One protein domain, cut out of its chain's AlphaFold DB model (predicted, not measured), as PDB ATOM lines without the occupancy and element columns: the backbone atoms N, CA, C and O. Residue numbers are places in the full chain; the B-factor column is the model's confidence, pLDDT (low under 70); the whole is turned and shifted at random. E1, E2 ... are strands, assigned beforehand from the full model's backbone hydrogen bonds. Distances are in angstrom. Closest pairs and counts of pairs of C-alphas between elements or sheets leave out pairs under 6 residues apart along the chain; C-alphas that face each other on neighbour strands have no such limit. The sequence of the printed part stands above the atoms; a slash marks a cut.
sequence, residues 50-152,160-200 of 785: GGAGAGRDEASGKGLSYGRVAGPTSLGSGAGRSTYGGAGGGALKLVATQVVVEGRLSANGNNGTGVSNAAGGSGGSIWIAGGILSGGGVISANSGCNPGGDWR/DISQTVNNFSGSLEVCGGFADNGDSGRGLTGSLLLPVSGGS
ATOM      1  N   GLY A  50     235.524 282.429 186.259       88.94
ATOM      2  CA  GLY A  50     236.985 282.468 186.227       88.94
ATOM      3  C   GLY A  50     237.511 283.757 186.842       88.94
ATOM      4  O   GLY A  50     238.395 283.706 187.692       88.94
ATOM      5  N   GLY A  51     236.899 284.876 186.457       88.94
ATOM      6  CA  GLY A  51     237.049 286.188 187.077       88.94
ATOM      7  C   GLY A  51     235.770 286.601 187.803       88.94
ATOM      8  O   GLY A  51     234.695 286.034 187.567       88.94
ATOM      9  N   ALA A  52     235.875 287.572 188.707       87.56
ATOM     10  CA  ALA A  52     234.715 288.141 189.386       87.56
ATOM     11  C   ALA A  52     233.926 289.076 188.452       87.56
ATOM     12  O   ALA A  52     234.494 289.750 187.598       87.56
ATOM     13  N   GLY A  53     232.606 289.129 188.604       84.56
ATOM     14  CA  GLY A  53     231.782 290.172 188.002       84.56
ATOM     15  C   GLY A  53     231.818 291.450 188.835       84.56
ATOM     16  O   GLY A  53     232.077 291.416 190.036       84.56
ATOM     17  N   ALA A  54     231.508 292.583 188.218       77.69
ATOM     18  CA  ALA A  54     231.472 293.860 188.909       77.69
ATOM     19  C   ALA A  54     230.245 294.003 189.825       77.69
ATOM     20  O   ALA A  54     229.109 293.691 189.448       77.69
ATOM     21  N   GLY A  55     230.458 294.564 191.020       68.00
ATOM     22  CA  GLY A  55     229.419 294.874 192.016       68.00
ATOM     23  C   GLY A  55     229.729 296.142 192.818       68.00
ATOM     24  O   GLY A  55     230.603 296.904 192.430       68.00
ATOM     25  N   ARG A  56     228.968 296.441 193.882       55.84
ATOM     26  CA  ARG A  56     229.265 297.568 194.801       55.84
ATOM     27  C   ARG A  56     230.179 297.100 195.938       55.84
ATOM     28  O   ARG A  56     231.125 297.801 196.257       55.84
ATOM     29  N   ASP A  57     229.909 295.909 196.465       55.69
ATOM     30  CA  ASP A  57     230.696 295.164 197.451       55.69
ATOM     31  C   ASP A  57     230.229 293.680 197.449       55.69
ATOM     32  O   ASP A  57     229.329 293.296 196.686       55.69
ATOM     33  N   GLU A  58     230.850 292.829 198.270       50.94
ATOM     34  CA  GLU A  58     230.480 291.408 198.423       50.94
ATOM     35  C   GLU A  58     229.118 291.221 199.094       50.94
ATOM     36  O   GLU A  58     228.341 290.352 198.691       50.94
ATOM     37  N   ALA A  59     228.787 292.086 200.054       43.84
ATOM     38  CA  ALA A  59     227.521 292.061 200.782       43.84
ATOM     39  C   ALA A  59     226.307 292.455 199.906       43.84
ATOM     40  O   ALA A  59     225.184 292.015 200.163       43.84
ATOM     41  N   SER A  60     226.524 293.240 198.848       48.44
ATOM     42  CA  SER A  60     225.524 293.761 197.904       48.44
ATOM     43  C   SER A  60     225.522 293.053 196.549       48.44
ATOM     44  O   SER A  60     224.720 293.414 195.688       48.44
ATOM     45  N   GLY A  61     226.346 292.013 196.353       58.84
ATOM     46  CA  GLY A  61     226.095 291.009 195.316       58.84
ATOM     47  C   GLY A  61     226.957 291.034 194.058       58.84
ATOM     48  O   GLY A  61     226.406 290.744 192.994       58.84
ATOM     49  N   LYS A  62     228.268 291.334 194.136       71.81
ATOM     50  CA  LYS A  62     229.210 291.021 193.034       71.81
ATOM     51  C   LYS A  62     229.317 289.500 192.836       71.81
ATOM     52  O   LYS A  62     229.319 288.746 193.808       71.81
ATOM     53  N   GLY A  63     229.393 289.028 191.594       79.62
ATOM     54  CA  GLY A  63     229.589 287.607 191.318       79.62
ATOM     55  C   GLY A  63     231.037 287.186 191.560       79.62
ATOM     56  O   GLY A  63     231.929 287.689 190.889       79.62
ATOM     57  N   LEU A  64     231.288 286.262 192.488       84.56
ATOM     58  CA  LEU A  64     232.644 285.791 192.803       84.56
ATOM     59  C   LEU A  64     233.162 284.751 191.802       84.56
ATOM     60  O   LEU A  64     232.389 284.093 191.095       84.56
ATOM     61  N   SER A  65     234.485 284.585 191.767       89.06
ATOM     62  CA  SER A  65     235.118 283.482 191.051       89.06
ATOM     63  C   SER A  65     234.889 282.150 191.790       89.06
ATOM     64  O   SER A  65     234.772 282.099 193.012       89.06
ATOM     65  N   TYR A  66     234.771 281.042 191.054       90.31
ATOM     66  CA  TYR A  66     234.589 279.699 191.623       90.31
ATOM     67  C   TYR A  66     235.050 278.591 190.672       90.31
ATOM     68  O   TYR A  66     235.296 278.803 189.481       90.31
ATOM     69  N   GLY A  67     235.114 277.365 191.196       89.69
ATOM     70  CA  GLY A  67     235.613 276.202 190.466       89.69
ATOM     71  C   GLY A  67     237.140 276.124 190.460       89.69
ATOM     72  O   GLY A  67     237.828 276.988 190.992       89.69
ATOM     73  N   ARG A  68     237.669 275.040 189.888       90.50
ATOM     74  CA  ARG A  68     239.115 274.806 189.804       90.50
ATOM     75  C   ARG A  68     239.686 275.462 188.552       90.50
ATOM     76  O   ARG A  68     239.035 275.441 187.513       90.50
ATOM     77  N   VAL A  69     240.902 275.998 188.668       91.38
ATOM     78  CA  VAL A  69     241.669 276.553 187.540       91.38
ATOM     79  C   VAL A  69     242.163 275.426 186.623       91.38
ATOM     80  O   VAL A  69     241.966 275.501 185.417       91.38
ATOM     81  N   ALA A  70     242.734 274.359 187.200       93.44
ATOM     82  CA  ALA A  70     243.176 273.164 186.476       93.44
ATOM     83  C   ALA A  70     242.041 272.149 186.286       93.44
ATOM     84  O   ALA A  70     241.284 271.864 187.221       93.44
ATOM     85  N   GLY A  71     241.948 271.590 185.079       94.31
ATOM     86  CA  GLY A  71     240.869 270.712 184.635       94.31
ATOM     87  C   GLY A  71     239.474 271.310 184.851       94.31
ATOM     88  O   GLY A  71     238.642 270.658 185.491       94.31
ATOM     89  N   PRO A  72     239.196 272.547 184.392       95.50
ATOM     90  CA  PRO A  72     237.946 273.231 184.681       95.50
ATOM     91  C   PRO A  72     236.771 272.539 183.974       95.50
ATOM     92  O   PRO A  72     236.782 272.302 182.768       95.50
ATOM     93  N   THR A  73     235.719 272.220 184.732       94.25
ATOM     94  CA  THR A  73     234.467 271.643 184.199       94.25
ATOM     95  C   THR A  73     233.218 272.348 184.723       94.25
ATOM     96  O   THR A  73     232.103 271.877 184.498       94.25
ATOM     97  N   SER A  74     233.376 273.432 185.486       94.56
ATOM     98  CA  SER A  74     232.245 274.178 186.030       94.56
ATOM     99  C   SER A  74     231.618 275.072 184.962       94.56
ATOM    100  O   SER A  74     232.307 275.686 184.153       94.56
ATOM    101  N   LEU A  75     230.290 275.143 184.961       95.62
ATOM    102  CA  LEU A  75     229.540 276.049 184.094       95.62
ATOM    103  C   LEU A  75     229.682 277.489 184.596       95.62
ATOM    104  O   LEU A  75     229.761 277.687 185.811       95.62
ATOM    105  N   GLY A  76     229.639 278.463 183.691       94.69
ATOM    106  CA  GLY A  76     229.542 279.891 183.993       94.69
ATOM    107  C   GLY A  76     228.180 280.266 184.581       94.69
ATOM    108  O   GLY A  76     227.168 279.608 184.319       94.69
ATOM    109  N   SER A  77     228.151 281.323 185.390       93.06
ATOM    110  CA  SER A  77     226.967 281.821 186.100       93.06
ATOM    111  C   SER A  77     226.136 282.789 185.256       93.06
ATOM    112  O   SER A  77     226.661 283.546 184.438       93.06
ATOM    113  N   GLY A  78     224.819 282.784 185.462       88.81
ATOM    114  CA  GLY A  78     223.925 283.751 184.831       88.81
ATOM    115  C   GLY A  78     223.915 285.088 185.573       88.81
ATOM    116  O   GLY A  78     224.135 285.144 186.782       88.81
ATOM    117  N   ALA A  79     223.611 286.161 184.848       83.19
ATOM    118  CA  ALA A  79     223.498 287.520 185.378       83.19
ATOM    119  C   ALA A  79     222.432 287.671 186.486       83.19
ATOM    120  O   ALA A  79     221.565 286.805 186.646       83.19
ATOM    121  N   GLY A  80     222.482 288.794 187.219       70.94
ATOM    122  CA  GLY A  80     221.626 289.116 188.371       70.94
ATOM    123  C   GLY A  80     220.109 289.225 188.106       70.94
ATOM    124  O   GLY A  80     219.586 288.806 187.075       70.94
ATOM    125  N   ARG A  81     219.351 289.773 189.073       63.88
ATOM    126  CA  ARG A  81     217.864 289.698 189.177       63.88
ATOM    127  C   ARG A  81     217.017 290.201 187.988       63.88
ATOM    128  O   ARG A  81     215.810 289.936 187.992       63.88
ATOM    129  N   SER A  82     217.592 290.874 186.996       67.56
ATOM    130  CA  SER A  82     216.866 291.424 185.845       67.56
ATOM    131  C   SER A  82     216.303 290.359 184.894       67.56
ATOM    132  O   SER A  82     216.906 289.313 184.649       67.56
ATOM    133  N   THR A  83     215.143 290.641 184.297       68.62
ATOM    134  CA  THR A  83     214.510 289.806 183.259       68.62
ATOM    135  C   THR A  83     215.257 289.817 181.926       68.62
ATOM    136  O   THR A  83     214.904 289.045 181.038       68.62
ATOM    137  N   TYR A  84     216.294 290.645 181.785       74.69
ATOM    138  CA  TYR A  84     217.082 290.806 180.558       74.69
ATOM    139  C   TYR A  84     218.523 290.288 180.678       74.69
ATOM    140  O   TYR A  84     219.293 290.417 179.729       74.69
ATOM    141  N   GLY A  85     218.891 289.701 181.824       78.69
ATOM    142  CA  GLY A  85     220.243 289.200 182.079       78.69
ATOM    143  C   GLY A  85     220.624 287.979 181.233       78.69
ATOM    144  O   GLY A  85     219.776 287.116 180.968       78.69
ATOM    145  N   GLY A  86     221.897 287.914 180.838       86.88
ATOM    146  CA  GLY A  86     222.479 286.825 180.052       86.88
ATOM    147  C   GLY A  86     222.720 285.542 180.857       86.88
ATOM    148  O   GLY A  86     222.953 285.574 182.067       86.88
ATOM    149  N   ALA A  87     222.650 284.391 180.183       91.12
ATOM    150  CA  ALA A  87     223.047 283.093 180.738       91.12
ATOM    151  C   ALA A  87     224.575 282.923 180.696       91.12
ATOM    152  O   ALA A  87     225.222 283.447 179.790       91.12
ATOM    153  N   GLY A  88     225.147 282.203 181.661       93.06
ATOM    154  CA  GLY A  88     226.586 281.931 181.696       93.06
ATOM    155  C   GLY A  88     227.034 280.953 180.609       93.06
ATOM    156  O   GLY A  88     226.214 280.237 180.036       93.06
ATOM    157  N   GLY A  89     228.331 280.910 180.321       95.69
ATOM    158  CA  GLY A  89     228.912 279.974 179.358       95.69
ATOM    159  C   GLY A  89     228.880 278.519 179.835       95.69
ATOM    160  O   GLY A  89     228.885 278.237 181.033       95.69
ATOM    161  N   GLY A  90     228.826 277.570 178.903       95.69
ATOM    162  CA  GLY A  90     228.850 276.136 179.201       95.69
ATOM    163  C   GLY A  90     230.246 275.603 179.553       95.69
ATOM    164  O   GLY A  90     231.170 276.363 179.821       95.69
ATOM    165  N   ALA A  91     230.418 274.281 179.569       95.44
ATOM    166  CA  ALA A  91     231.721 273.651 179.787       95.44
ATOM    167  C   ALA A  91     232.059 272.680 178.648       95.44
ATOM    168  O   ALA A  91     231.276 271.775 178.344       95.44
ATOM    169  N   LEU A  92     233.239 272.848 178.054       93.94
ATOM    170  CA  LEU A  92     233.786 272.001 177.000       93.94
ATOM    171  C   LEU A  92     235.018 271.263 177.522       93.94
ATOM    172  O   LEU A  92     235.979 271.885 177.968       93.94
ATOM    173  N   LYS A  93     234.998 269.929 177.435       93.62
ATOM    174  CA  LYS A  93     236.171 269.085 177.679       93.62
ATOM    175  C   LYS A  93     236.503 268.315 176.409       93.62
ATOM    176  O   LYS A  93     235.712 267.474 175.976       93.62
ATOM    177  N   LEU A  94     237.683 268.574 175.860       89.06
ATOM    178  CA  LEU A  94     238.216 267.888 174.690       89.06
ATOM    179  C   LEU A  94     239.291 266.898 175.133       89.06
ATOM    180  O   LEU A  94     240.219 267.257 175.852       89.06
ATOM    181  N   VAL A  95     239.144 265.643 174.711       87.38
ATOM    182  CA  VAL A  95     240.127 264.577 174.939       87.38
ATOM    183  C   VAL A  95     240.421 263.955 173.580       87.38
ATOM    184  O   VAL A  95     239.578 263.241 173.037       87.38
ATOM    185  N   ALA A  96     241.583 264.268 173.015       83.69
ATOM    186  CA  ALA A  96     242.001 263.800 171.699       83.69
ATOM    187  C   ALA A  96     243.533 263.732 171.615       83.69
ATOM    188  O   ALA A  96     244.239 264.360 172.401       83.69
ATOM    189  N   THR A  97     244.056 262.977 170.647       86.88
ATOM    190  CA  THR A  97     245.500 262.936 170.350       86.88
ATOM    191  C   THR A  97     245.979 264.209 169.652       86.88
ATOM    192  O   THR A  97     247.115 264.635 169.857       86.88
ATOM    193  N   GLN A  98     245.107 264.838 168.863       88.12
ATOM    194  CA  GLN A  98     245.334 266.122 168.214       88.12
ATOM    195  C   GLN A  98     244.041 266.944 168.222       88.12
ATOM    196  O   GLN A  98     242.968 266.431 167.903       88.12
ATOM    197  N   VAL A  99     244.159 268.227 168.550       89.06
ATOM    198  CA  VAL A  99     243.105 269.234 168.434       89.06
ATOM    199  C   VAL A  99     243.622 270.339 167.518       89.06
ATOM    200  O   VAL A  99     244.623 270.988 167.812       89.06
ATOM    201  N   VAL A 100     242.952 270.536 166.385       89.81
ATOM    202  CA  VAL A 100     243.246 271.624 165.446       89.81
ATOM    203  C   VAL A 100     242.100 272.628 165.534       89.81
ATOM    204  O   VAL A 100     240.937 272.242 165.429       89.81
ATOM    205  N   VAL A 101     242.407 273.900 165.776       90.31
ATOM    206  CA  VAL A 101     241.428 274.985 165.902       90.31
ATOM    207  C   VAL A 101     241.748 276.053 164.862       90.31
ATOM    208  O   VAL A 101     242.518 276.966 165.127       90.31
ATOM    209  N   GLU A 102     241.149 275.942 163.674       88.06
ATOM    210  CA  GLU A 102     241.206 276.989 162.631       88.06
ATOM    211  C   GLU A 102     240.004 277.947 162.686       88.06
ATOM    212  O   GLU A 102     240.067 279.070 162.200       88.06
ATOM    213  N   GLY A 103     238.884 277.485 163.258       89.00
ATOM    214  CA  GLY A 103     237.655 278.258 163.444       89.00
ATOM    215  C   GLY A 103     237.535 278.818 164.862       89.00
ATOM    216  O   GLY A 103     238.450 279.463 165.367       89.00
ATOM    217  N   ARG A 104     236.404 278.558 165.533       91.56
ATOM    218  CA  ARG A 104     236.158 279.023 166.911       91.56
ATOM    219  C   ARG A 104     235.804 277.875 167.855       91.56
ATOM    220  O   ARG A 104     234.911 277.080 167.566       91.56
ATOM    221  N   LEU A 105     236.455 277.842 169.015       94.19
ATOM    222  CA  LEU A 105     236.114 277.007 170.166       94.19
ATOM    223  C   LEU A 105     235.679 277.918 171.323       94.19
ATOM    224  O   LEU A 105     236.524 278.582 171.920       94.19
ATOM    225  N   SER A 106     234.383 277.984 171.642       95.56
ATOM    226  CA  SER A 106     233.870 278.958 172.617       95.56
ATOM    227  C   SER A 106     232.987 278.388 173.727       95.56
ATOM    228  O   SER A 106     232.227 277.442 173.549       95.56
ATOM    229  N   ALA A 107     233.102 278.977 174.913       96.38
ATOM    230  CA  ALA A 107     232.220 278.761 176.054       96.38
ATOM    231  C   ALA A 107     231.867 280.116 176.683       96.38
ATOM    232  O   ALA A 107     232.000 280.321 177.887       96.38
ATOM    233  N   ASN A 108     231.481 281.078 175.855       95.69
ATOM    234  CA  ASN A 108     231.221 282.450 176.261       95.69
ATOM    235  C   ASN A 108     229.895 282.590 177.015       95.69
ATOM    236  O   ASN A 108     228.928 281.865 176.767       95.69
ATOM    237  N   GLY A 109     229.823 283.571 177.912       93.25
ATOM    238  CA  GLY A 109     228.555 284.031 178.470       93.25
ATOM    239  C   GLY A 109     227.714 284.765 177.423       93.25
ATOM    240  O   GLY A 109     228.242 285.452 176.552       93.25
ATOM    241  N   ASN A 110     226.390 284.654 177.518       91.31
ATOM    242  CA  ASN A 110     225.483 285.420 176.664       91.31
ATOM    243  C   ASN A 110     225.418 286.881 177.104       91.31
ATOM    244  O   ASN A 110     225.434 287.191 178.298       91.31
ATOM    245  N   ASN A 111     225.242 287.768 176.131       86.50
ATOM    246  CA  ASN A 111     224.968 289.175 176.381       86.50
ATOM    247  C   ASN A 111     223.629 289.377 177.111       86.50
ATOM    248  O   ASN A 111     222.699 288.570 176.995       86.50
ATOM    249  N   GLY A 112     223.529 290.482 177.849       79.19
ATOM    250  CA  GLY A 112     222.235 291.008 178.276       79.19
ATOM    251  C   GLY A 112     221.456 291.557 177.077       79.19
ATOM    252  O   GLY A 112     222.043 291.938 176.070       79.19
ATOM    253  N   THR A 113     220.126 291.574 177.157       74.06
ATOM    254  CA  THR A 113     219.242 291.879 176.006       74.06
ATOM    255  C   THR A 113     218.361 293.120 176.202       74.06
ATOM    256  O   THR A 113     217.424 293.333 175.436       74.06
ATOM    257  N   GLY A 114     218.626 293.946 177.222       63.88
ATOM    258  CA  GLY A 114     217.783 295.092 177.594       63.88
ATOM    259  C   GLY A 114     218.557 296.394 177.818       63.88
ATOM    260  O   GLY A 114     219.730 296.378 178.181       63.88
ATOM    261  N   VAL A 115     217.862 297.526 177.655       58.16
ATOM    262  CA  VAL A 115     218.420 298.893 177.758       58.16
ATOM    263  C   VAL A 115     218.720 299.352 179.194       58.16
ATOM    264  O   VAL A 115     219.397 300.353 179.393       58.16
ATOM    265  N   SER A 116     218.244 298.636 180.220       60.06
ATOM    266  CA  SER A 116     218.550 298.933 181.626       60.06
ATOM    267  C   SER A 116     218.694 297.656 182.462       60.06
ATOM    268  O   SER A 116     217.944 296.692 182.302       60.06
ATOM    269  N   ASN A 117     219.689 297.638 183.358       65.94
ATOM    270  CA  ASN A 117     219.964 296.550 184.307       65.94
ATOM    271  C   ASN A 117     220.151 295.152 183.680       65.94
ATOM    272  O   ASN A 117     219.728 294.164 184.267       65.94
ATOM    273  N   ALA A 118     220.732 295.018 182.488       70.75
ATOM    274  CA  ALA A 118     220.879 293.724 181.815       70.75
ATOM    275  C   ALA A 118     222.350 293.287 181.735       70.75
ATOM    276  O   ALA A 118     222.954 293.397 180.679       70.75
ATOM    277  N   ALA A 119     222.950 292.808 182.829       78.94
ATOM    278  CA  ALA A 119     224.321 292.283 182.774       78.94
ATOM    279  C   ALA A 119     224.408 291.004 181.907       78.94
ATOM    280  O   ALA A 119     223.431 290.256 181.777       78.94
ATOM    281  N   GLY A 120     225.575 290.746 181.308       84.94
ATOM    282  CA  GLY A 120     225.853 289.491 180.596       84.94
ATOM    283  C   GLY A 120     226.091 288.318 181.555       84.94
ATOM    284  O   GLY A 120     226.306 288.522 182.746       84.94
ATOM    285  N   GLY A 121     226.054 287.077 181.078       89.62
ATOM    286  CA  GLY A 121     226.509 285.925 181.871       89.62
ATOM    287  C   GLY A 121     228.036 285.883 181.987       89.62
ATOM    288  O   GLY A 121     228.727 286.474 181.158       89.62
ATOM    289  N   SER A 122     228.585 285.195 182.988       93.12
ATOM    290  CA  SER A 122     230.035 284.959 183.045       93.12
ATOM    291  C   SER A 122     230.475 283.909 182.025       93.12
ATOM    292  O   SER A 122     229.661 283.113 181.540       93.12
ATOM    293  N   GLY A 123     231.763 283.924 181.679       95.25
ATOM    294  CA  GLY A 123     232.357 282.892 180.830       95.25
ATOM    295  C   GLY A 123     232.262 281.498 181.460       95.25
ATOM    296  O   GLY A 123     232.048 281.355 182.662       95.25
ATOM    297  N   GLY A 124     232.366 280.470 180.624       95.75
ATOM    298  CA  GLY A 124     232.309 279.061 180.998       95.75
ATOM    299  C   GLY A 124     233.688 278.415 181.159       95.75
ATOM    300  O   GLY A 124     234.672 279.089 181.444       95.75
ATOM    301  N   SER A 125     233.778 277.097 180.970       97.69
ATOM    302  CA  SER A 125     235.049 276.351 181.044       97.69
ATOM    303  C   SER A 125     235.426 275.722 179.706       97.69
ATOM    304  O   SER A 125     234.587 275.092 179.066       97.69
ATOM    305  N   ILE A 126     236.697 275.793 179.322       97.25
ATOM    306  CA  ILE A 126     237.285 275.012 178.230       97.25
ATOM    307  C   ILE A 126     238.500 274.267 178.780       97.25
ATOM    308  O   ILE A 126     239.414 274.877 179.328       97.25
ATOM    309  N   TRP A 127     238.525 272.948 178.617       97.06
ATOM    310  CA  TRP A 127     239.653 272.101 178.992       97.06
ATOM    311  C   TRP A 127     240.063 271.214 177.821       97.06
ATOM    312  O   TRP A 127     239.280 270.376 177.365       97.06
ATOM    313  N   ILE A 128     241.304 271.372 177.358       93.94
ATOM    314  CA  ILE A 128     241.924 270.492 176.365       93.94
ATOM    315  C   ILE A 128     242.889 269.560 177.100       93.94
ATOM    316  O   ILE A 128     243.965 269.952 177.548       93.94
ATOM    317  N   ALA A 129     242.455 268.315 177.278       89.75
ATOM    318  CA  ALA A 129     243.103 267.331 178.130       89.75
ATOM    319  C   ALA A 129     244.023 266.415 177.310       89.75
ATOM    320  O   ALA A 129     243.630 265.308 176.932       89.75
ATOM    321  N   GLY A 130     245.250 266.870 177.056       86.12
ATOM    322  CA  GLY A 130     246.254 266.087 176.331       86.12
ATOM    323  C   GLY A 130     246.334 266.388 174.835       86.12
ATOM    324  O   GLY A 130     245.512 267.115 174.281       86.12
ATOM    325  N   GLY A 131     247.330 265.786 174.185       89.88
ATOM    326  CA  GLY A 131     247.500 265.826 172.731       89.88
ATOM    327  C   GLY A 131     248.196 267.081 172.199       89.88
ATOM    328  O   GLY A 131     248.672 267.927 172.956       89.88
ATOM    329  N   ILE A 132     248.285 267.169 170.871       92.56
ATOM    330  CA  ILE A 132     248.849 268.320 170.152       92.56
ATOM    331  C   ILE A 132     247.732 269.329 169.881       92.56
ATOM    332  O   ILE A 132     246.766 268.990 169.200       92.56
ATOM    333  N   LEU A 133     247.872 270.559 170.373       94.38
ATOM    334  CA  LEU A 133     246.988 271.679 170.048       94.38
ATOM    335  C   LEU A 133     247.621 272.515 168.926       94.38
ATOM    336  O   LEU A 133     248.796 272.842 169.009       94.38
ATOM    337  N   SER A 134     246.884 272.851 167.868       93.00
ATOM    338  CA  SER A 134     247.401 273.633 166.728       93.00
ATOM    339  C   SER A 134     246.293 274.426 166.030       93.00
ATOM    340  O   SER A 134     245.122 274.240 166.354       93.00
ATOM    341  N   GLY A 135     246.658 275.295 165.085       89.94
ATOM    342  CA  GLY A 135     245.733 276.110 164.286       89.94
ATOM    343  C   GLY A 135     245.821 277.607 164.596       89.94
ATOM    344  O   GLY A 135     246.468 278.007 165.568       89.94
ATOM    345  N   GLY A 136     245.197 278.424 163.743       89.56
ATOM    346  CA  GLY A 136     245.203 279.892 163.831       89.56
ATOM    347  C   GLY A 136     243.880 280.530 164.276       89.56
ATOM    348  O   GLY A 136     243.716 281.736 164.133       89.56
ATOM    349  N   GLY A 137     242.920 279.733 164.754       91.62
ATOM    350  CA  GLY A 137     241.572 280.173 165.127       91.62
ATOM    351  C   GLY A 137     241.476 280.881 166.485       91.62
ATOM    352  O   GLY A 137     242.435 281.463 166.978       91.62
ATOM    353  N   VAL A 138     240.302 280.824 167.125       94.25
ATOM    354  CA  VAL A 138     240.048 281.457 168.438       94.25
ATOM    355  C   VAL A 138     239.541 280.440 169.457       94.25
ATOM    356  O   VAL A 138     238.577 279.717 169.189       94.25
ATOM    357  N   ILE A 139     240.129 280.432 170.655       96.00
ATOM    358  CA  ILE A 139     239.627 279.701 171.827       96.00
ATOM    359  C   ILE A 139     239.194 280.723 172.879       96.00
ATOM    360  O   ILE A 139     240.023 281.486 173.368       96.00
ATOM    361  N   SER A 140     237.911 280.742 173.248       96.00
ATOM    362  CA  SER A 140     237.363 281.805 174.101       96.00
ATOM    363  C   SER A 140     236.426 281.317 175.205       96.00
ATOM    364  O   SER A 140     235.444 280.620 174.940       96.00
ATOM    365  N   ALA A 141     236.631 281.794 176.424       96.44
ATOM    366  CA  ALA A 141     235.670 281.700 177.518       96.44
ATOM    367  C   ALA A 141     235.394 283.099 178.087       96.44
ATOM    368  O   ALA A 141     235.588 283.356 179.271       96.44
ATOM    369  N   ASN A 142     234.973 284.030 177.236       94.50
ATOM    370  CA  ASN A 142     234.708 285.414 177.623       94.50
ATOM    371  C   ASN A 142     233.371 285.544 178.356       94.50
ATOM    372  O   ASN A 142     232.458 284.729 178.184       94.50
ATOM    373  N   SER A 143     233.217 286.603 179.143       91.44
ATOM    374  CA  SER A 143     231.898 286.989 179.636       91.44
ATOM    375  C   SER A 143     231.004 287.503 178.501       91.44
ATOM    376  O   SER A 143     231.474 287.952 177.457       91.44
ATOM    377  N   GLY A 144     229.697 287.518 178.747       86.56
ATOM    378  CA  GLY A 144     228.777 288.359 177.992       86.56
ATOM    379  C   GLY A 144     228.891 289.828 178.412       86.56
ATOM    380  O   GLY A 144     229.319 290.143 179.527       86.56
ATOM    381  N   CYS A 145     228.448 290.725 177.537       75.94
ATOM    382  CA  CYS A 145     228.377 292.173 177.745       75.94
ATOM    383  C   CYS A 145     226.947 292.702 177.511       75.94
ATOM    384  O   CYS A 145     226.048 291.948 177.136       75.94
ATOM    385  N   ASN A 146     226.709 293.991 177.750       67.88
ATOM    386  CA  ASN A 146     225.485 294.668 177.317       67.88
ATOM    387  C   ASN A 146     225.858 295.870 176.437       67.88
ATOM    388  O   ASN A 146     226.234 296.896 176.998       67.88
ATOM    389  N   PRO A 147     225.748 295.779 175.098       52.84
ATOM    390  CA  PRO A 147     226.239 296.806 174.166       52.84
ATOM    391  C   PRO A 147     225.485 298.152 174.182       52.84
ATOM    392  O   PRO A 147     225.648 298.953 173.268       52.84
ATOM    393  N   GLY A 148     224.606 298.397 175.157       50.25
ATOM    394  CA  GLY A 148     223.801 299.618 175.224       50.25
ATOM    395  C   GLY A 148     223.262 299.957 176.613       50.25
ATOM    396  O   GLY A 148     222.269 300.674 176.708       50.25
ATOM    397  N   GLY A 149     223.850 299.410 177.682       50.47
ATOM    398  CA  GLY A 149     223.410 299.667 179.054       50.47
ATOM    399  C   GLY A 149     224.546 300.159 179.943       50.47
ATOM    400  O   GLY A 149     225.613 299.561 179.975       50.47
ATOM    401  N   ASP A 150     224.274 301.195 180.734       48.56
ATOM    402  CA  ASP A 150     225.224 301.887 181.622       48.56
ATOM    403  C   ASP A 150     225.727 301.068 182.834       48.56
ATOM    404  O   ASP A 150     226.185 301.646 183.819       48.56
ATOM    405  N   TRP A 151     225.605 299.736 182.845       57.34
ATOM    406  CA  TRP A 151     225.647 298.938 184.081       57.34
ATOM    407  C   TRP A 151     226.663 297.784 184.054       57.34
ATOM    408  O   TRP A 151     227.121 297.356 183.000       57.34
ATOM    409  N   ARG A 152     227.012 297.315 185.261       70.19
ATOM    410  CA  ARG A 152     228.182 296.487 185.612       70.19
ATOM    411  C   ARG A 152     228.350 295.223 184.766       70.19
ATOM    412  O   ARG A 152     227.375 294.546 184.433       70.19
ATOM    413  N   ASP A 160     241.992 275.857 180.112       97.12
ATOM    414  CA  ASP A 160     243.135 275.021 180.485       97.12
ATOM    415  C   ASP A 160     243.632 274.211 179.286       97.12
ATOM    416  O   ASP A 160     242.940 273.315 178.789       97.12
ATOM    417  N   ILE A 161     244.852 274.529 178.855       96.75
ATOM    418  CA  ILE A 161     245.607 273.793 177.837       96.75
ATOM    419  C   ILE A 161     246.936 273.256 178.398       96.75
ATOM    420  O   ILE A 161     247.812 272.841 177.640       96.75
ATOM    421  N   SER A 162     247.104 273.233 179.724       95.50
ATOM    422  CA  SER A 162     248.373 272.910 180.396       95.50
ATOM    423  C   SER A 162     248.888 271.493 180.160       95.50
ATOM    424  O   SER A 162     250.073 271.227 180.351       95.50
ATOM    425  N   GLN A 163     248.010 270.590 179.724       94.44
ATOM    426  CA  GLN A 163     248.342 269.200 179.416       94.44
ATOM    427  C   GLN A 163     248.596 268.960 177.919       94.44
ATOM    428  O   GLN A 163     248.716 267.809 177.511       94.44
ATOM    429  N   THR A 164     248.659 270.010 177.096       94.88
ATOM    430  CA  THR A 164     248.866 269.902 175.641       94.88
ATOM    431  C   THR A 164     250.327 270.127 175.238       94.88
ATOM    432  O   THR A 164     251.093 270.779 175.947       94.88
ATOM    433  N   VAL A 165     250.710 269.614 174.066       96.31
ATOM    434  CA  VAL A 165     251.827 270.159 173.282       96.31
ATOM    435  C   VAL A 165     251.244 271.299 172.452       96.31
ATOM    436  O   VAL A 165     250.478 271.047 171.520       96.31
ATOM    437  N   ASN A 166     251.542 272.542 172.821       96.44
ATOM    438  CA  ASN A 166     250.903 273.713 172.241       96.44
ATOM    439  C   ASN A 166     251.669 274.226 171.018       96.44
ATOM    440  O   ASN A 166     252.710 274.847 171.163       96.44
ATOM    441  N   ASN A 167     251.123 274.014 169.824       95.38
ATOM    442  CA  ASN A 167     251.538 274.612 168.551       95.38
ATOM    443  C   ASN A 167     250.465 275.584 168.014       95.38
ATOM    444  O   ASN A 167     250.437 275.879 166.820       95.38
ATOM    445  N   PHE A 168     249.524 276.016 168.858       93.62
ATOM    446  CA  PHE A 168     248.491 276.979 168.492       93.62
ATOM    447  C   PHE A 168     249.091 278.374 168.376       93.62
ATOM    448  O   PHE A 168     249.819 278.815 169.268       93.62
ATOM    449  N   SER A 169     248.758 279.054 167.285       91.94
ATOM    450  CA  SER A 169     249.198 280.420 166.992       91.94
ATOM    451  C   SER A 169     248.035 281.409 166.918       91.94
ATOM    452  O   SER A 169     248.240 282.547 166.520       91.94
ATOM    453  N   GLY A 170     246.815 280.961 167.227       91.25
ATOM    454  CA  GLY A 170     245.625 281.804 167.274       91.25
ATOM    455  C   GLY A 170     245.403 282.471 168.638       91.25
ATOM    456  O   GLY A 170     246.255 282.425 169.528       91.25
ATOM    457  N   SER A 171     244.220 283.057 168.831       93.31
ATOM    458  CA  SER A 171     243.890 283.844 170.029       93.31
ATOM    459  C   SER A 171     243.334 282.986 171.174       93.31
ATOM    460  O   SER A 171     242.453 282.144 170.975       93.31
ATOM    461  N   LEU A 172     243.821 283.237 172.395       95.44
ATOM    462  CA  LEU A 172     243.322 282.658 173.648       95.44
ATOM    463  C   LEU A 172     242.652 283.756 174.480       95.44
ATOM    464  O   LEU A 172     243.313 284.690 174.927       95.44
ATOM    465  N   GLU A 173     241.347 283.637 174.716       94.94
ATOM    466  CA  GLU A 173     240.552 284.706 175.325       94.94
ATOM    467  C   GLU A 173     239.815 284.223 176.584       94.94
ATOM    468  O   GLU A 173     239.052 283.255 176.562       94.94
ATOM    469  N   VAL A 174     240.007 284.932 177.697       94.00
ATOM    470  CA  VAL A 174     239.282 284.722 178.965       94.00
ATOM    471  C   VAL A 174     238.773 286.051 179.529       94.00
ATOM    472  O   VAL A 174     238.766 286.276 180.733       94.00
ATOM    473  N   CYS A 175     238.366 286.971 178.658       89.62
ATOM    474  CA  CYS A 175     238.077 288.354 179.023       89.62
ATOM    475  C   CYS A 175     236.843 288.477 179.928       89.62
ATOM    476  O   CYS A 175     235.799 287.866 179.671       89.62
ATOM    477  N   GLY A 176     236.949 289.324 180.952       86.12
ATOM    478  CA  GLY A 176     235.786 289.901 181.615       86.12
ATOM    479  C   GLY A 176     235.192 291.053 180.799       86.12
ATOM    480  O   GLY A 176     235.818 291.588 179.880       86.12
ATOM    481  N   GLY A 177     233.946 291.400 181.098       72.69
ATOM    482  CA  GLY A 177     233.205 292.411 180.360       72.69
ATOM    483  C   GLY A 177     233.586 293.832 180.773       72.69
ATOM    484  O   GLY A 177     234.039 294.085 181.891       72.69
ATOM    485  N   PHE A 178     233.317 294.768 179.870       62.56
ATOM    486  CA  PHE A 178     233.540 296.200 180.046       62.56
ATOM    487  C   PHE A 178     232.201 296.948 180.033       62.56
ATOM    488  O   PHE A 178     231.281 296.534 179.323       62.56
ATOM    489  N   ALA A 179     232.078 298.020 180.816       53.69
ATOM    490  CA  ALA A 179     230.967 298.961 180.714       53.69
ATOM    491  C   ALA A 179     231.514 300.285 180.172       53.69
ATOM    492  O   ALA A 179     232.470 300.833 180.726       53.69
ATOM    493  N   ASP A 180     230.916 300.792 179.094       42.16
ATOM    494  CA  ASP A 180     231.438 301.925 178.314       42.16
ATOM    495  C   ASP A 180     231.512 303.249 179.099       42.16
ATOM    496  O   ASP A 180     232.237 304.161 178.712       42.16
ATOM    497  N   ASN A 181     230.812 303.362 180.234       45.59
ATOM    498  CA  ASN A 181     230.606 304.635 180.932       45.59
ATOM    499  C   ASN A 181     231.403 304.845 182.229       45.59
ATOM    500  O   ASN A 181     231.079 305.759 182.988       45.59
ATOM    501  N   GLY A 182     232.472 304.087 182.483       44.41
ATOM    502  CA  GLY A 182     233.480 304.389 183.519       44.41
ATOM    503  C   GLY A 182     233.019 304.334 184.989       44.41
ATOM    504  O   GLY A 182     233.860 304.138 185.854       44.41
ATOM    505  N   ASP A 183     231.721 304.435 185.287       43.22
ATOM    506  CA  ASP A 183     231.153 304.416 186.649       43.22
ATOM    507  C   ASP A 183     230.713 303.010 187.098       43.22
ATOM    508  O   ASP A 183     230.406 302.774 188.270       43.22
ATOM    509  N   SER A 184     230.657 302.052 186.175       52.03
ATOM    510  CA  SER A 184     229.975 300.771 186.354       52.03
ATOM    511  C   SER A 184     230.919 299.595 186.122       52.03
ATOM    512  O   SER A 184     230.703 298.822 185.210       52.03
ATOM    513  N   GLY A 185     231.946 299.487 186.973       61.22
ATOM    514  CA  GLY A 185     232.833 298.333 187.224       61.22
ATOM    515  C   GLY A 185     233.083 297.307 186.106       61.22
ATOM    516  O   GLY A 185     232.170 296.681 185.567       61.22
ATOM    517  N   ARG A 186     234.362 297.039 185.839       73.81
ATOM    518  CA  ARG A 186     234.784 295.959 184.937       73.81
ATOM    519  C   ARG A 186     234.598 294.595 185.595       73.81
ATOM    520  O   ARG A 186     234.850 294.440 186.788       73.81
ATOM    521  N   GLY A 187     234.167 293.613 184.810       80.94
ATOM    522  CA  GLY A 187     234.314 292.218 185.199       80.94
ATOM    523  C   GLY A 187     235.771 291.812 185.016       80.94
ATOM    524  O   GLY A 187     236.373 292.163 184.003       80.94
ATOM    525  N   LEU A 188     236.318 291.085 185.980       87.38
ATOM    526  CA  LEU A 188     237.711 290.668 185.967       87.38
ATOM    527  C   LEU A 188     237.949 289.551 184.943       87.38
ATOM    528  O   LEU A 188     237.064 288.723 184.672       87.38
ATOM    529  N   THR A 189     239.159 289.505 184.393       91.62
ATOM    530  CA  THR A 189     239.629 288.434 183.511       91.62
ATOM    531  C   THR A 189     239.584 287.089 184.225       91.62
ATOM    532  O   THR A 189     239.801 286.957 185.431       91.62
ATOM    533  N   GLY A 190     239.254 286.073 183.442       93.00
ATOM    534  CA  GLY A 190     239.253 284.682 183.824       93.00
ATOM    535  C   GLY A 190     240.641 284.084 184.034       93.00
ATOM    536  O   GLY A 190     241.649 284.782 184.113       93.00
ATOM    537  N   SER A 191     240.695 282.755 184.108       94.00
ATOM    538  CA  SER A 191     241.956 282.035 184.302       94.00
ATOM    539  C   SER A 191     242.393 281.301 183.040       94.00
ATOM    540  O   SER A 191     241.589 280.570 182.456       94.00
ATOM    541  N   LEU A 192     243.669 281.422 182.688       95.50
ATOM    542  CA  LEU A 192     244.313 280.709 181.590       95.50
ATOM    543  C   LEU A 192     245.442 279.839 182.156       95.50
ATOM    544  O   LEU A 192     246.263 280.326 182.926       95.50
ATOM    545  N   LEU A 193     245.507 278.562 181.777       95.00
ATOM    546  CA  LEU A 193     246.641 277.687 182.087       95.00
ATOM    547  C   LEU A 193     247.344 277.220 180.816       95.00
ATOM    548  O   LEU A 193     246.730 276.604 179.945       95.00
ATOM    549  N   LEU A 194     248.653 277.466 180.768       95.62
ATOM    550  CA  LEU A 194     249.542 277.117 179.662       95.62
ATOM    551  C   LEU A 194     250.425 275.904 180.010       95.62
ATOM    552  O   LEU A 194     250.741 275.683 181.191       95.62
ATOM    553  N   PRO A 195     250.852 275.110 179.011       95.50
ATOM    554  CA  PRO A 195     251.808 274.030 179.237       95.50
ATOM    555  C   PRO A 195     253.172 274.586 179.652       95.50
ATOM    556  O   PRO A 195     253.495 275.738 179.370       95.50
ATOM    557  N   VAL A 196     253.987 273.766 180.326       92.69
ATOM    558  CA  VAL A 196     255.322 274.191 180.792       92.69
ATOM    559  C   VAL A 196     256.235 274.510 179.611       92.69
ATOM    560  O   VAL A 196     256.691 275.638 179.502       92.69
ATOM    561  N   SER A 197     256.493 273.533 178.738       87.75
ATOM    562  CA  SER A 197     257.580 273.609 177.747       87.75
ATOM    563  C   SER A 197     257.329 272.799 176.465       87.75
ATOM    564  O   SER A 197     258.257 272.454 175.738       87.75
ATOM    565  N   GLY A 198     256.070 272.455 176.180       88.44
ATOM    566  CA  GLY A 198     255.702 271.616 175.039       88.44
ATOM    567  C   GLY A 198     255.122 272.412 173.872       88.44
ATOM    568  O   GLY A 198     254.051 272.993 174.024       88.44
ATOM    569  N   GLY A 199     255.765 272.327 172.704       90.50
ATOM    570  CA  GLY A 199     255.291 272.899 171.437       90.50
ATOM    571  C   GLY A 199     255.888 274.271 171.102       90.50
ATOM    572  O   GLY A 199     256.768 274.754 171.809       90.50
ATOM    573  N   SER A 200     255.462 274.861 169.983       90.69
ATOM    574  CA  SER A 200     255.970 276.141 169.450       90.69
ATOM    575  C   SER A 200     255.081 277.361 169.727       90.69
ATOM    576  O   SER A 200     255.445 278.472 169.356       90.69
TER     577      SER A 200
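This is residues 50 to 152 and 160 to 200 of the 785 residues of an uncharacterized protein of Lentisphaerae bacterium (UniProt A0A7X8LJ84). With little regular structure, the printed part is wound in stacked turns, E1 E2 E3, then E4 E5 E6, then E7 E8, with residues 50 to 90 before them. The printed part has 144 residues, of which 31 are in the nine named strands E1 to E9, in that order along the chain, with no named helix; the class, by the residues in named elements, is all strand, and the sheets E1 E4, E2 E5 E7 and E3 E6 E8 are parallel. The whole is compact, radius of gyration of the C-alphas 15.9 A, spanning 46 by 28 by 24 A.

E1, residues 91 to 94, is parallel to E4, residues 125 to 128; N 92 and O 125 are 2.8 A apart. Inner strand E5, residues 132 to 135, neighbours E2, residues 98 to 100 (N 99 and O 132, 2.8 A) and E7, residues 165 to 168 (N 133 and O 165, 2.9 A). Inner strand E6, residues 138 to 140, neighbours E3, residues 104 to 106 (N 105 and O 138, 2.8 A) and E8, residues 171 to 173 (N 139 and O 171, 2.9 A).

E1 begins at C-alpha 91 (231.721, 273.651, 179.787), length 10.1 A. E9, residues 191 to 193, pairs with no named strand and ends at (246.641, 277.687, 182.087).

Across the cut, C-alphas 152 and 160 are 26.7 A apart. Links E3 to E4 and E8 to E9 are long. Low-confidence residues include 178 to 185.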